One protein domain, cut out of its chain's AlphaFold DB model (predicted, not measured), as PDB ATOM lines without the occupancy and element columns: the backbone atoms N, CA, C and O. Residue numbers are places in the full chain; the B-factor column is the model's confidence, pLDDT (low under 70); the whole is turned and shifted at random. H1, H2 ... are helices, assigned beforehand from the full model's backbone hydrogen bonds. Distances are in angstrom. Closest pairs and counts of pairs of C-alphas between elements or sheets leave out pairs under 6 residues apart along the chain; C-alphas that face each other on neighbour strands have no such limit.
ATOM      1  N   ALA A   9     -19.711  38.854   5.762       62.16
ATOM      2  CA  ALA A   9     -20.951  38.659   4.999       62.16
ATOM      3  C   ALA A   9     -22.027  37.880   5.785       62.16
ATOM      4  O   ALA A   9     -23.217  38.140   5.623       62.16
ATOM      5  N   LEU A  10     -21.616  36.949   6.657       60.41
ATOM      6  CA  LEU A  10     -22.540  36.212   7.519       60.41
ATOM      7  C   LEU A  10     -23.085  37.088   8.654       60.41
ATOM      8  O   LEU A  10     -24.284  37.052   8.907       60.41
ATOM      9  N   ALA A  11     -22.240  37.924   9.266       64.75
ATOM     10  CA  ALA A  11     -22.664  38.883  10.285       64.75
ATOM     11  C   ALA A  11     -23.689  39.880   9.718       64.75
ATOM     12  O   ALA A  11     -24.688  40.177  10.366       64.75
ATOM     13  N   GLU A  12     -23.502  40.332   8.473       63.25
ATOM     14  CA  GLU A  12     -24.483  41.175   7.781       63.25
ATOM     15  C   GLU A  12     -25.800  40.429   7.509       63.25
ATOM     16  O   GLU A  12     -26.881  40.985   7.703       63.25
ATOM     17  N   PHE A  13     -25.729  39.168   7.073       60.72
ATOM     18  CA  PHE A  13     -26.917  38.346   6.835       60.72
ATOM     19  C   PHE A  13     -27.704  38.081   8.128       60.72
ATOM     20  O   PHE A  13     -28.925  38.199   8.126       60.72
ATOM     21  N   MET A  14     -27.015  37.773   9.228       59.97
ATOM     22  CA  MET A  14     -27.624  37.501  10.534       59.97
ATOM     23  C   MET A  14     -28.207  38.768  11.173       59.97
ATOM     24  O   MET A  14     -29.371  38.757  11.562       59.97
ATOM     25  N   ALA A  15     -27.481  39.893  11.172       63.66
ATOM     26  CA  ALA A  15     -27.965  41.160  11.736       63.66
ATOM     27  C   ALA A  15     -29.240  41.685  11.044       63.66
ATOM     28  O   ALA A  15     -30.086  42.321  11.679       63.66
ATOM     29  N   ARG A  16     -29.405  41.393   9.743       61.00
ATOM     30  CA  ARG A  16     -30.636  41.686   8.986       61.00
ATOM     31  C   ARG A  16     -31.829  40.846   9.447       61.00
ATOM     32  O   ARG A  16     -32.957  41.318   9.352       61.00
ATOM     33  N   ASN A  17     -31.585  39.631   9.931       54.44
ATOM     34  CA  ASN A  17     -32.629  38.716  10.391       54.44
ATOM     35  C   ASN A  17     -33.019  38.965  11.861       54.44
ATOM     36  O   ASN A  17     -34.121  38.607  12.254       54.44
ATOM     37  N   GLU A  18     -32.164  39.616  12.658       56.22
ATOM     38  CA  GLU A  18     -32.450  39.961  14.064       56.22
ATOM     39  C   GLU A  18     -33.406  41.168  14.225       56.22
ATOM     40  O   GLU A  18     -34.041  41.314  15.265       56.22
ATOM     41  N   HIS A  19     -33.547  42.032  13.209       50.53
ATOM     42  CA  HIS A  19     -34.248  43.328  13.320       50.53
ATOM     43  C   HIS A  19     -35.660  43.395  12.714       50.53
ATOM     44  O   HIS A  19     -36.182  44.487  12.478       50.53
ATOM     45  N   GLY A  20     -36.342  42.278  12.478       42.53
ATOM     46  CA  GLY A  20     -37.725  42.371  12.023       42.53
ATOM     47  C   GLY A  20     -38.478  41.062  12.063       42.53
ATOM     48  O   GLY A  20     -37.943  40.024  11.691       42.53
ATOM     49  N   ASN A  21     -39.755  41.158  12.438       43.53
ATOM     50  CA  ASN A  21     -40.815  40.163  12.261       43.53
ATOM     51  C   ASN A  21     -41.039  39.816  10.777       43.53
ATOM     52  O   ASN A  21     -42.136  39.955  10.236       43.53
ATOM     53  N   HIS A  22     -40.002  39.371  10.091       45.94
ATOM     54  CA  HIS A  22     -40.097  38.803   8.773       45.94
ATOM     55  C   HIS A  22     -39.744  37.337   8.927       45.94
ATOM     56  O   HIS A  22     -38.580  36.971   9.048       45.94
ATOM     57  N   HIS A  23     -40.787  36.504   8.906       44.41
ATOM     58  CA  HIS A  23     -40.702  35.132   8.425       44.41
ATOM     59  C   HIS A  23     -40.011  35.175   7.056       44.41
ATOM     60  O   HIS A  23     -40.649  35.254   6.004       44.41
ATOM     61  N   VAL A  24     -38.681  35.183   7.053       46.62
ATOM     62  CA  VAL A  24     -37.920  34.880   5.862       46.62
ATOM     63  C   VAL A  24     -38.202  33.411   5.648       46.62
ATOM     64  O   VAL A  24     -37.746  32.554   6.400       46.62
ATOM     65  N   VAL A  25     -39.026  33.127   4.642       41.97
ATOM     66  CA  VAL A  25     -39.061  31.817   4.012       41.97
ATOM     67  C   VAL A  25     -37.604  31.489   3.734       41.97
ATOM     68  O   VAL A  25     -37.000  32.068   2.826       41.97
ATOM     69  N   VAL A  26     -37.022  30.624   4.568       48.44
ATOM     70  CA  VAL A  26     -35.733  30.003   4.306       48.44
ATOM     71  C   VAL A  26     -35.965  29.277   3.001       48.44
ATOM     72  O   VAL A  26     -36.565  28.202   2.952       48.44
ATOM     73  N   ASN A  27     -35.617  29.940   1.901       38.94
ATOM     74  CA  ASN A  27     -35.645  29.328   0.601       38.94
ATOM     75  C   ASN A  27     -34.644  28.186   0.721       38.94
ATOM     76  O   ASN A  27     -33.439  28.425   0.719       38.94
ATOM     77  N   ARG A  28     -35.156  26.960   0.870       46.94
ATOM     78  CA  ARG A  28     -34.367  25.730   0.999       46.94
ATOM     79  C   ARG A  28     -33.381  25.554  -0.173       46.94
ATOM     80  O   ARG A  28     -32.474  24.742  -0.065       46.94
ATOM     81  N   ASN A  29     -33.512  26.353  -1.245       40.56
ATOM     82  CA  ASN A  29     -32.594  26.415  -2.385       40.56
ATOM     83  C   ASN A  29     -31.549  27.549  -2.348       40.56
ATOM     84  O   ASN A  29     -30.645  27.530  -3.184       40.56
ATOM     85  N   LYS A  30     -31.587  28.522  -1.423       42.97
ATOM     86  CA  LYS A  30     -30.433  29.420  -1.187       42.97
ATOM     87  C   LYS A  30     -29.486  28.739  -0.218       42.97
ATOM     88  O   LYS A  30     -29.317  29.127   0.931       42.97
ATOM     89  N   SER A  31     -28.915  27.665  -0.725       41.75
ATOM     90  CA  SER A  31     -27.937  26.875  -0.022       41.75
ATOM     91  C   SER A  31     -26.746  27.753   0.357       41.75
ATOM     92  O   SER A  31     -25.979  28.217  -0.496       41.75
ATOM     93  N   VAL A  32     -26.609  27.986   1.661       47.91
ATOM     94  CA  VAL A  32     -25.388  28.479   2.295       47.91
ATOM     95  C   VAL A  32     -24.379  27.327   2.237       47.91
ATOM     96  O   VAL A  32     -24.046  26.702   3.236       47.91
ATOM     97  N   HIS A  33     -23.904  27.013   1.030       42.03
ATOM     98  CA  HIS A  33     -22.950  25.935   0.754       42.03
ATOM     99  C   HIS A  33     -21.580  26.142   1.442       42.03
ATOM    100  O   HIS A  33     -20.722  25.272   1.348       42.03
ATOM    101  N   GLY A  34     -21.333  27.289   2.093       49.16
ATOM    102  CA  GLY A  34     -19.983  27.736   2.455       49.16
ATOM    103  C   GLY A  34     -19.547  27.626   3.923       49.16
ATOM    104  O   GLY A  34     -18.355  27.763   4.164       49.16
ATOM    105  N   ILE A  35     -20.443  27.433   4.907       60.81
ATOM    106  CA  ILE A  35     -20.088  27.591   6.347       60.81
ATOM    107  C   ILE A  35     -20.664  26.466   7.236       60.81
ATOM    108  O   ILE A  35     -20.547  26.496   8.455       60.81
ATOM    109  N   PHE A  36     -21.238  25.417   6.641       65.88
ATOM    110  CA  PHE A  36     -21.976  24.370   7.367       65.88
ATOM    111  C   PHE A  36     -21.194  23.683   8.508       65.88
ATOM    112  O   PHE A  36     -21.809  23.201   9.447       65.88
ATOM    113  N   GLY A  37     -19.856  23.640   8.463       69.19
ATOM    114  CA  GLY A  37     -19.053  23.057   9.550       69.19
ATOM    115  C   GLY A  37     -18.636  24.005  10.666       69.19
ATOM    116  O   GLY A  37     -18.048  23.533  11.632       69.19
ATOM    117  N   TYR A  38     -18.910  25.305  10.541       72.44
ATOM    118  CA  TYR A  38     -18.594  26.309  11.563       72.44
ATOM    119  C   TYR A  38     -19.855  26.845  12.258       72.44
ATOM    120  O   TYR A  38     -19.738  27.589  13.221       72.44
ATOM    121  N   MET A  39     -21.052  26.471  11.797       72.50
ATOM    122  CA  MET A  39     -22.322  26.853  12.422       72.50
ATOM    123  C   MET A  39     -22.607  25.998  13.659       72.50
ATOM    124  O   MET A  39     -22.355  24.794  13.646       72.50
ATOM    125  N   SER A  40     -23.158  26.607  14.716       70.94
ATOM    126  CA  SER A  40     -23.603  25.838  15.881       70.94
ATOM    127  C   SER A  40     -24.830  24.994  15.538       70.94
ATOM    128  O   SER A  40     -25.640  25.370  14.690       70.94
ATOM    129  N   SER A  41     -24.978  23.840  16.194       68.50
ATOM    130  CA  SER A  41     -26.088  22.914  15.930       68.50
ATOM    131  C   SER A  41     -27.455  23.568  16.149       68.50
ATOM    132  O   SER A  41     -28.360  23.369  15.359       68.50
ATOM    133  N   GLU A  42     -27.585  24.447  17.140       63.88
ATOM    134  CA  GLU A  42     -28.786  25.267  17.365       63.88
ATOM    135  C   GLU A  42     -29.101  26.217  16.188       63.88
ATOM    136  O   GLU A  42     -30.252  26.303  15.771       63.88
ATOM    137  N   HIS A  43     -28.102  26.851  15.555       65.81
ATOM    138  CA  HIS A  43     -28.333  27.661  14.347       65.81
ATOM    139  C   HIS A  43     -28.834  26.811  13.177       65.81
ATOM    140  O   HIS A  43     -29.556  27.313  12.316       65.81
ATOM    141  N   MET A  44     -28.425  25.543  13.125       62.44
ATOM    142  CA  MET A  44     -28.822  24.605  12.079       62.44
ATOM    143  C   MET A  44     -30.205  23.995  12.340       62.44
ATOM    144  O   MET A  44     -30.954  23.782  11.386       62.44
ATOM    145  N   ASP A  45     -30.534  23.742  13.609       62.19
ATOM    146  CA  ASP A  45     -31.709  22.977  14.026       62.19
ATOM    147  C   ASP A  45     -32.919  23.862  14.372       62.19
ATOM    148  O   ASP A  45     -34.040  23.531  13.984       62.19
ATOM    149  N   SER A  46     -32.723  24.981  15.083       58.75
ATOM    150  CA  SER A  46     -33.814  25.876  15.511       58.75
ATOM    151  C   SER A  46     -33.869  27.184  14.723       58.75
ATOM    152  O   SER A  46     -34.934  27.786  14.614       58.75
ATOM    153  N   GLY A  47     -32.734  27.642  14.180       58.38
ATOM    154  CA  GLY A  47     -32.610  28.983  13.595       58.38
ATOM    155  C   GLY A  47     -32.724  30.117  14.625       58.38
ATOM    156  O   GLY A  47     -32.678  31.288  14.254       58.38
ATOM    157  N   GLU A  48     -32.848  29.775  15.909       53.66
ATOM    158  CA  GLU A  48     -32.933  30.683  17.047       53.66
ATOM    159  C   GLU A  48     -31.606  30.652  17.786       53.66
ATOM    160  O   GLU A  48     -31.426  29.923  18.761       53.66
ATOM    161  N   ALA A  49     -30.644  31.428  17.314       60.03
ATOM    162  CA  ALA A  49     -29.442  31.637  18.088       60.03
ATOM    163  C   ALA A  49     -28.926  33.055  17.876       60.03
ATOM    164  O   ALA A  49     -29.107  33.671  16.827       60.03
ATOM    165  N   THR A  50     -28.381  33.608  18.955       67.06
ATOM    166  CA  THR A  50     -27.899  34.987  18.964       67.06
ATOM    167  C   THR A  50     -26.605  35.060  18.163       67.06
ATOM    168  O   THR A  50     -25.764  34.160  18.280       67.06
ATOM    169  N   ALA A  51     -26.400  36.135  17.393       67.62
ATOM    170  CA  ALA A  51     -25.164  36.316  16.628       67.62
ATOM    171  C   ALA A  51     -23.900  36.133  17.497       67.62
ATOM    172  O   ALA A  51     -22.922  35.524  17.074       67.62
ATOM    173  N   THR A  52     -23.946  36.565  18.764       73.62
ATOM    174  CA  THR A  52     -22.830  36.403  19.709       73.62
ATOM    175  C   THR A  52     -22.520  34.939  20.037       73.62
ATOM    176  O   THR A  52     -21.349  34.562  20.076       73.62
ATOM    177  N   ALA A  53     -23.531  34.094  20.260       75.19
ATOM    178  CA  ALA A  53     -23.314  32.666  20.511       75.19
ATOM    179  C   ALA A  53     -22.790  31.945  19.254       75.19
ATOM    180  O   ALA A  53     -21.901  31.094  19.354       75.19
ATOM    181  N   ALA A  54     -23.274  32.349  18.073       74.06
ATOM    182  CA  ALA A  54     -22.799  31.867  16.774       74.06
ATOM    183  C   ALA A  54     -21.294  32.086  16.596       74.06
ATOM    184  O   ALA A  54     -20.554  31.164  16.238       74.06
ATOM    185  N   ASP A  55     -20.845  33.314  16.864       79.62
ATOM    186  CA  ASP A  55     -19.458  33.729  16.682       79.62
ATOM    187  C   ASP A  55     -18.523  32.981  17.640       79.62
ATOM    188  O   ASP A  55     -17.457  32.515  17.230       79.62
ATOM    189  N   VAL A  56     -18.939  32.800  18.901       84.19
ATOM    190  CA  VAL A  56     -18.169  32.042  19.903       84.19
ATOM    191  C   VAL A  56     -18.009  30.581  19.484       84.19
ATOM    192  O   VAL A  56     -16.900  30.043  19.555       84.19
ATOM    193  N   TYR A  57     -19.081  29.945  19.008       83.75
ATOM    194  CA  TYR A  57     -19.015  28.568  18.518       83.75
ATOM    195  C   TYR A  57     -18.085  28.447  17.306       83.75
ATOM    196  O   TYR A  57     -17.169  27.620  17.301       83.75
ATOM    197  N   SER A  58     -18.279  29.311  16.307       81.44
ATOM    198  CA  SER A  58     -17.488  29.324  15.071       81.44
ATOM    199  C   SER A  58     -15.998  29.508  15.368       81.44
ATOM    200  O   SER A  58     -15.148  28.814  14.808       81.44
ATOM    201  N   TYR A  59     -15.675  30.405  16.305       86.00
ATOM    202  CA  TYR A  59     -14.314  30.609  16.789       86.00
ATOM    203  C   TYR A  59     -13.732  29.347  17.445       86.00
ATOM    204  O   TYR A  59     -12.584  28.989  17.178       86.00
ATOM    205  N   GLY A  60     -14.523  28.634  18.253       88.62
ATOM    206  CA  GLY A  60     -14.123  27.360  18.854       88.62
ATOM    207  C   GLY A  60     -13.772  26.294  17.812       88.62
ATOM    208  O   GLY A  60     -12.754  25.616  17.947       88.62
ATOM    209  N   VAL A  61     -14.556  26.192  16.735       87.06
ATOM    210  CA  VAL A  61     -14.266  25.274  15.620       87.06
ATOM    211  C   VAL A  61     -12.944  25.630  14.932       87.06
ATOM    212  O   VAL A  61     -12.131  24.741  14.685       87.06
ATOM    213  N   VAL A  62     -12.680  26.917  14.678       87.06
ATOM    214  CA  VAL A  62     -11.401  27.369  14.098       87.06
ATOM    215  C   VAL A  62     -10.225  27.045  15.020       87.06
ATOM    216  O   VAL A  62      -9.179  26.592  14.555       87.06
ATOM    217  N   LEU A  63     -10.381  27.243  16.331       87.56
ATOM    218  CA  LEU A  63      -9.341  26.900  17.298       87.56
ATOM    219  C   LEU A  63      -9.039  25.397  17.279       87.56
ATOM    220  O   LEU A  63      -7.872  25.010  17.285       87.56
ATOM    221  N   LEU A  64     -10.071  24.554  17.216       87.19
ATOM    222  CA  LEU A  64      -9.917  23.104  17.103       87.19
ATOM    223  C   LEU A  64      -9.236  22.699  15.791       87.19
ATOM    224  O   LEU A  64      -8.330  21.871  15.813       87.19
ATOM    225  N   GLU A  65      -9.599  23.302  14.663       86.88
ATOM    226  CA  GLU A  65      -8.931  23.062  13.377       86.88
ATOM    227  C   GLU A  65      -7.432  23.388  13.459       86.88
ATOM    228  O   GLU A  65      -6.594  22.595  13.032       86.88
ATOM    229  N   ILE A  66      -7.078  24.509  14.098       87.25
ATOM    230  CA  ILE A  66      -5.678  24.886  14.314       87.25
ATOM    231  C   ILE A  66      -4.979  23.890  15.234       87.25
ATOM    232  O   ILE A  66      -3.888  23.453  14.894       87.25
ATOM    233  N   LEU A  67      -5.570  23.544  16.383       86.88
ATOM    234  CA  LEU A  67      -4.945  22.689  17.398       86.88
ATOM    235  C   LEU A  67      -4.761  21.245  16.937       86.88
ATOM    236  O   LEU A  67      -3.831  20.583  17.386       86.88
ATOM    237  N   THR A  68      -5.646  20.752  16.076       86.44
ATOM    238  CA  THR A  68      -5.673  19.350  15.635       86.44
ATOM    239  C   THR A  68      -5.089  19.158  14.241       86.44
ATOM    240  O   THR A  68      -4.725  18.041  13.871       86.44
ATOM    241  N   GLY A  69      -4.959  20.244  13.471       85.94
ATOM    242  CA  GLY A  69      -4.506  20.209  12.084       85.94
ATOM    243  C   GLY A  69      -5.497  19.508  11.150       85.94
ATOM    244  O   GLY A  69      -5.154  19.207  10.003       85.94
ATOM    245  N   GLU A  70      -6.709  19.211  11.628       84.50
ATOM    246  CA  GLU A  70      -7.772  18.598  10.844       84.50
ATOM    247  C   GLU A  70      -8.780  19.650  10.374       84.50
ATOM    248  O   GLU A  70      -9.222  20.464  11.180       84.50
ATOM    249  N   PRO A  71      -9.192  19.620   9.096       82.94
ATOM    250  CA  PRO A  71     -10.178  20.563   8.581       82.94
ATOM    251  C   PRO A  71     -11.533  20.384   9.279       82.94
ATOM    252  O   PRO A  71     -12.001  19.255   9.447       82.94
ATOM    253  N   ALA A  72     -12.196  21.494   9.619       81.75
ATOM    254  CA  ALA A  72     -13.521  21.473  10.241       81.75
ATOM    255  C   ALA A  72     -14.596  20.809   9.361       81.75
ATOM    256  O   ALA A  72     -15.550  20.224   9.882       81.75
ATOM    257  N   VAL A  73     -14.425  20.885   8.035       80.06
ATOM    258  CA  VAL A  73     -15.264  20.217   7.031       80.06
ATOM    259  C   VAL A  73     -14.403  19.354   6.114       80.06
ATOM    260  O   VAL A  73     -13.527  19.867   5.419       80.06
ATOM    261  N   ASP A  74     -14.689  18.054   6.043       78.62
ATOM    262  CA  ASP A  74     -14.064  17.142   5.078       78.62
ATOM    263  C   ASP A  74     -15.099  16.202   4.449       78.62
ATOM    264  O   ASP A  74     -15.436  15.158   5.000       78.62
ATOM    265  N   PHE A  75     -15.563  16.539   3.243       75.44
ATOM    266  CA  PHE A  75     -16.529  15.728   2.486       75.44
ATOM    267  C   PHE A  75     -16.015  14.334   2.097       75.44
ATOM    268  O   PHE A  75     -16.784  13.508   1.614       75.44
ATOM    269  N   ARG A  76     -14.718  14.058   2.271       75.81
ATOM    270  CA  ARG A  76     -14.125  12.744   1.987       75.81
ATOM    271  C   ARG A  76     -14.250  11.787   3.171       75.81
ATOM    272  O   ARG A  76     -13.896  10.617   3.036       75.81
ATOM    273  N   ARG A  77     -14.693  12.275   4.335       70.94
ATOM    274  CA  ARG A  77     -14.848  11.491   5.564       70.94
ATOM    275  C   ARG A  77     -16.332  11.224   5.839       70.94
ATOM    276  O   ARG A  77     -17.165  12.068   5.519       70.94
ATOM    277  N   PRO A  78     -16.673  10.072   6.449       68.94
ATOM    278  CA  PRO A  78     -18.048   9.790   6.857       68.94
ATOM    279  C   PRO A  78     -18.543  10.802   7.903       68.94
ATOM    280  O   PRO A  78     -19.696  11.222   7.846       68.94
ATOM    281  N   GLU A  79     -17.675  11.263   8.811       73.19
ATOM    282  CA  GLU A  79     -17.932  12.457   9.617       73.19
ATOM    283  C   GLU A  79     -17.492  13.721   8.866       73.19
ATOM    284  O   GLU A  79     -16.354  14.171   8.997       73.19
ATOM    285  N   VAL A  80     -18.409  14.299   8.086       70.12
ATOM    286  CA  VAL A  80     -18.143  15.516   7.297       70.12
ATOM    287  C   VAL A  80     -17.811  16.716   8.188       70.12
ATOM    288  O   VAL A  80     -16.995  17.542   7.798       70.12
ATOM    289  N   ILE A  81     -18.419  16.804   9.376       78.50
ATOM    290  CA  ILE A  81     -18.223  17.897  10.339       78.50
ATOM    291  C   ILE A  81     -17.366  17.399  11.504       78.50
ATOM    292  O   ILE A  81     -17.757  16.470  12.219       78.50
ATOM    293  N   PHE A  82     -16.236  18.066  11.739       80.62
ATOM    294  CA  PHE A  82     -15.249  17.701  12.757       80.62
ATOM    295  C   PHE A  82     -15.840  17.569  14.171       80.62
ATOM    296  O   PHE A  82     -15.486  16.657  14.918       80.62
ATOM    297  N   VAL A  83     -16.805  18.417  14.529       82.19
ATOM    298  CA  VAL A  83     -17.436  18.407  15.861       82.19
ATOM    299  C   VAL A  83     -18.123  17.069  16.179       82.19
ATOM    300  O   VAL A  83     -18.066  16.609  17.319       82.19
ATOM    301  N   HIS A  84     -18.676  16.366  15.186       82.00
ATOM    302  CA  HIS A  84     -19.254  15.031  15.404       82.00
ATOM    303  C   HIS A  84     -18.189  13.994  15.775       82.00
ATOM    304  O   HIS A  84     -18.420  13.124  16.618       82.00
ATOM    305  N   LYS A  85     -17.001  14.095  15.170       82.00
ATOM    306  CA  LYS A  85     -15.854  13.256  15.525       82.00
ATOM    307  C   LYS A  85     -15.368  13.579  16.938       82.00
ATOM    308  O   LYS A  85     -15.089  12.653  17.699       82.00
ATOM    309  N   LEU A  86     -15.316  14.861  17.307       84.56
ATOM    310  CA  LEU A  86     -14.946  15.282  18.658       84.56
ATOM    311  C   LEU A  86     -15.909  14.716  19.709       84.56
ATOM    312  O   LEU A  86     -15.461  14.225  20.737       84.56
ATOM    313  N   HIS A  87     -17.214  14.690  19.431       84.94
ATOM    314  CA  HIS A  87     -18.191  14.117  20.356       84.94
ATOM    315  C   HIS A  87     -17.961  12.615  20.606       84.94
ATOM    316  O   HIS A  87     -18.032  12.149  21.742       84.94
ATOM    317  N   LYS A  88     -17.597  11.849  19.566       84.44
ATOM    318  CA  LYS A  88     -17.193  10.438  19.719       84.44
ATOM    319  C   LYS A  88     -15.888  10.298  20.509       84.44
ATOM    320  O   LYS A  88     -15.741   9.368  21.299       84.44
ATOM    321  N   PHE A  89     -14.938  11.210  20.299       85.88
ATOM    322  CA  PHE A  89     -13.683  11.235  21.047       85.88
ATOM    323  C   PHE A  89     -13.920  11.514  22.538       85.88
ATOM    324  O   PHE A  89     -13.383  10.795  23.377       85.88
ATOM    325  N   GLU A  90     -14.782  12.474  22.868       85.81
ATOM    326  CA  GLU A  90     -15.178  12.803  24.242       85.81
ATOM    327  C   GLU A  90     -15.743  11.575  24.972       85.81
ATOM    328  O   GLU A  90     -15.325  11.238  26.080       85.81
ATOM    329  N   GLN A  91     -16.623  10.824  24.304       86.81
ATOM    330  CA  GLN A  91     -17.192   9.584  24.844       86.81
ATOM    331  C   GLN A  91     -16.135   8.501  25.104       86.81
ATOM    332  O   GLN A  91     -16.304   7.676  25.999       86.81
ATOM    333  N   SER A  92     -15.028   8.512  24.355       86.81
ATOM    334  CA  SER A  92     -13.924   7.565  24.541       86.81
ATOM    335  C   SER A  92     -13.036   7.870  25.756       86.81
ATOM    336  O   SER A  92     -12.194   7.043  26.099       86.81
ATOM    337  N   LYS A  93     -13.215   9.033  26.411       86.62
ATOM    338  CA  LYS A  93     -12.439   9.500  27.579       86.62
ATOM    339  C   LYS A  93     -10.916   9.435  27.409       86.62
ATOM    340  O   LYS A  93     -10.172   9.267  28.376       86.62
ATOM    341  N   ARG A  94     -10.445   9.553  26.171       86.50
ATOM    342  CA  ARG A  94      -9.021   9.617  25.847       86.50
ATOM    343  C   ARG A  94      -8.445  10.985  26.227       86.50
ATOM    344  O   ARG A  94      -9.182  11.970  26.229       86.50
ATOM    345  N   PRO A  95      -7.140  11.075  26.528       86.31
ATOM    346  CA  PRO A  95      -6.510  12.361  26.804       86.31
ATOM    347  C   PRO A  95      -6.548  13.255  25.557       86.31
ATOM    348  O   PRO A  95      -6.208  12.808  24.466       86.31
ATOM    349  N   TYR A  96      -6.911  14.533  25.707       83.38
ATOM    350  CA  TYR A  96      -6.987  15.485  24.583       83.38
ATOM    351  C   TYR A  96      -5.647  15.723  23.872       83.38
ATOM    352  O   TYR A  96      -5.628  16.168  22.728       83.38
ATOM    353  N   GLU A  97      -4.530  15.391  24.518       84.44
ATOM    354  CA  GLU A  97      -3.193  15.380  23.914       84.44
ATOM    355  C   GLU A  97      -3.137  14.498  22.657       84.44
ATOM    356  O   GLU A  97      -2.438  14.827  21.700       84.44
ATOM    357  N   ASP A  98      -3.935  13.426  22.615       85.88
ATOM    358  CA  ASP A  98      -4.044  12.536  21.457       85.88
ATOM    359  C   ASP A  98      -4.709  13.200  20.244       85.88
ATOM    360  O   ASP A  98      -4.584  12.699  19.123       85.88
ATOM    361  N   LEU A  99      -5.453  14.286  20.466       84.56
ATOM    362  CA  LEU A  99      -6.142  15.039  19.425       84.56
ATOM    363  C   LEU A  99      -5.243  16.135  18.823       84.56
ATOM    364  O   LEU A  99      -5.492  16.579  17.704       84.56
ATOM    365  N   ALA A 100      -4.205  16.567  19.542       86.06
ATOM    366  CA  ALA A 100      -3.351  17.671  19.125       86.06
ATOM    367  C   ALA A 100      -2.486  17.321  17.900       86.06
ATOM    368  O   ALA A 100      -1.922  16.225  17.791       86.06
ATOM    369  N   ASP A 101      -2.319  18.281  16.986       84.69
ATOM    370  CA  ASP A 101      -1.431  18.133  15.839       84.69
ATOM    371  C   ASP A 101       0.019  18.045  16.321       84.69
ATOM    372  O   ASP A 101       0.606  18.993  16.851       84.69
ATOM    373  N   ARG A 102       0.644  16.903  16.041       77.69
ATOM    374  CA  ARG A 102       2.059  16.651  16.330       77.69
ATOM    375  C   ARG A 102       2.991  17.652  15.641       77.69
ATOM    376  O   ARG A 102       4.132  17.798  16.072       77.69
TER     377      ARG A 102
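Overview. This is residues 9 to 102 of the 145 residues of the protein "Protein kinase domain-containing protein" of Cuscuta australis (UniProt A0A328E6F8). Look first for one long helix, H3, which is the spine of a loose, elongated domain, with four shorter helices set along it and two long loops, residues 19 to 40 between H1 and H2 and residues 69 to 81 between H3 and H4. H1 and the small H2 lie toward the beginning of H3, while H4 crosses near its second half and the small H5 lies by its last residue; the loop of residues 19 to 25 sticks out beyond H1 at one end of the whole. The printed part has 94 residues with five named helices, in the order H1, H2, H3, H4, H5, and no named strand; the class is all helix, with 47 of the 94 residues in the helices. The whole is loose, with a radius of gyration of the C-alphas of 15.4 A, and its C-alphas span 47 by 26 by 23 A.

Along the chain. Find C-alpha 51 at (-25.164, 36.316, 16.628); from there H3, residues 51 to 68, runs 25.9 A to C-alpha 68 at (-5.673, 19.350, 15.635). It is the longest helix, with 18 residues. Go back to C-alpha 9 at (-20.951, 38.659, 4.999), where H1 begins; it covers residues 9 to 18 and is 14.7 A long. Between these two helices look for H2, residues 41 to 45, only 5.9 A from first to last C-alpha. After H3 comes H4, residues 82 to 91, also 14.7 A long. The last helix is H5, residues 96 to 99, 5.2 A long, which ends at C-alpha 99 at (-6.142, 15.039, 19.425).

Arrangement. Begin at H3, whose centre is the nearest of the five to the mean of the C-alphas, at 7.5 A. H1 and H3 only just touch, with 3 pairs of C-alphas within 8 A, and H3 does so with residue 51 alone. Their closest C-alphas are those of Met 14 and Ala 51, 6.7 A apart. The two helices run opposite ways at a shallow tilt of 31 degrees. H2 is close to H3 but not clearly touching it; look at the C-alphas of His 43 and Ala 54, the closest pair, 7.4 A apart. H4 is also close to H3 but not clearly touching, with the C-alphas of Val 61 and Val 83 the closest at 7.6 A. The lines of H3 and H4 stand about perpendicular, at 75 degrees. H5 is close to H3 but not clearly touching it, and here the closest C-alphas, those of Thr 68 and Leu 99, are 5.8 A apart. H4 and H5 are near each other, with 6 pairs of C-alphas within 10 A. H1 is apart from H2, H4 and H5, and H2 is apart from H4 and H5. In the backbones of H2, H3 and H4, every O i to N i+4 pair is within hydrogen-bond range; in H1 it is 5 of 6, and H5 is too short for such a pair.

Size, cuts and confidence. The two C-alphas farthest apart are those of Asn 21 and Arg 102, 49.1 A from each other. The printed part has no cut. Two links are long: residues 19 to 40 between H1 and H2, and residues 69 to 81 between H3 and H4. Residues 19 to 25 stand free, and so do residues 90 to 95, of which 90 and 91 belong to H4. The mean pLDDT of the printed part is 70.5, and in this model 41 residues are under 70: residues 9 to 37, residues 41 to 51 and residue 78.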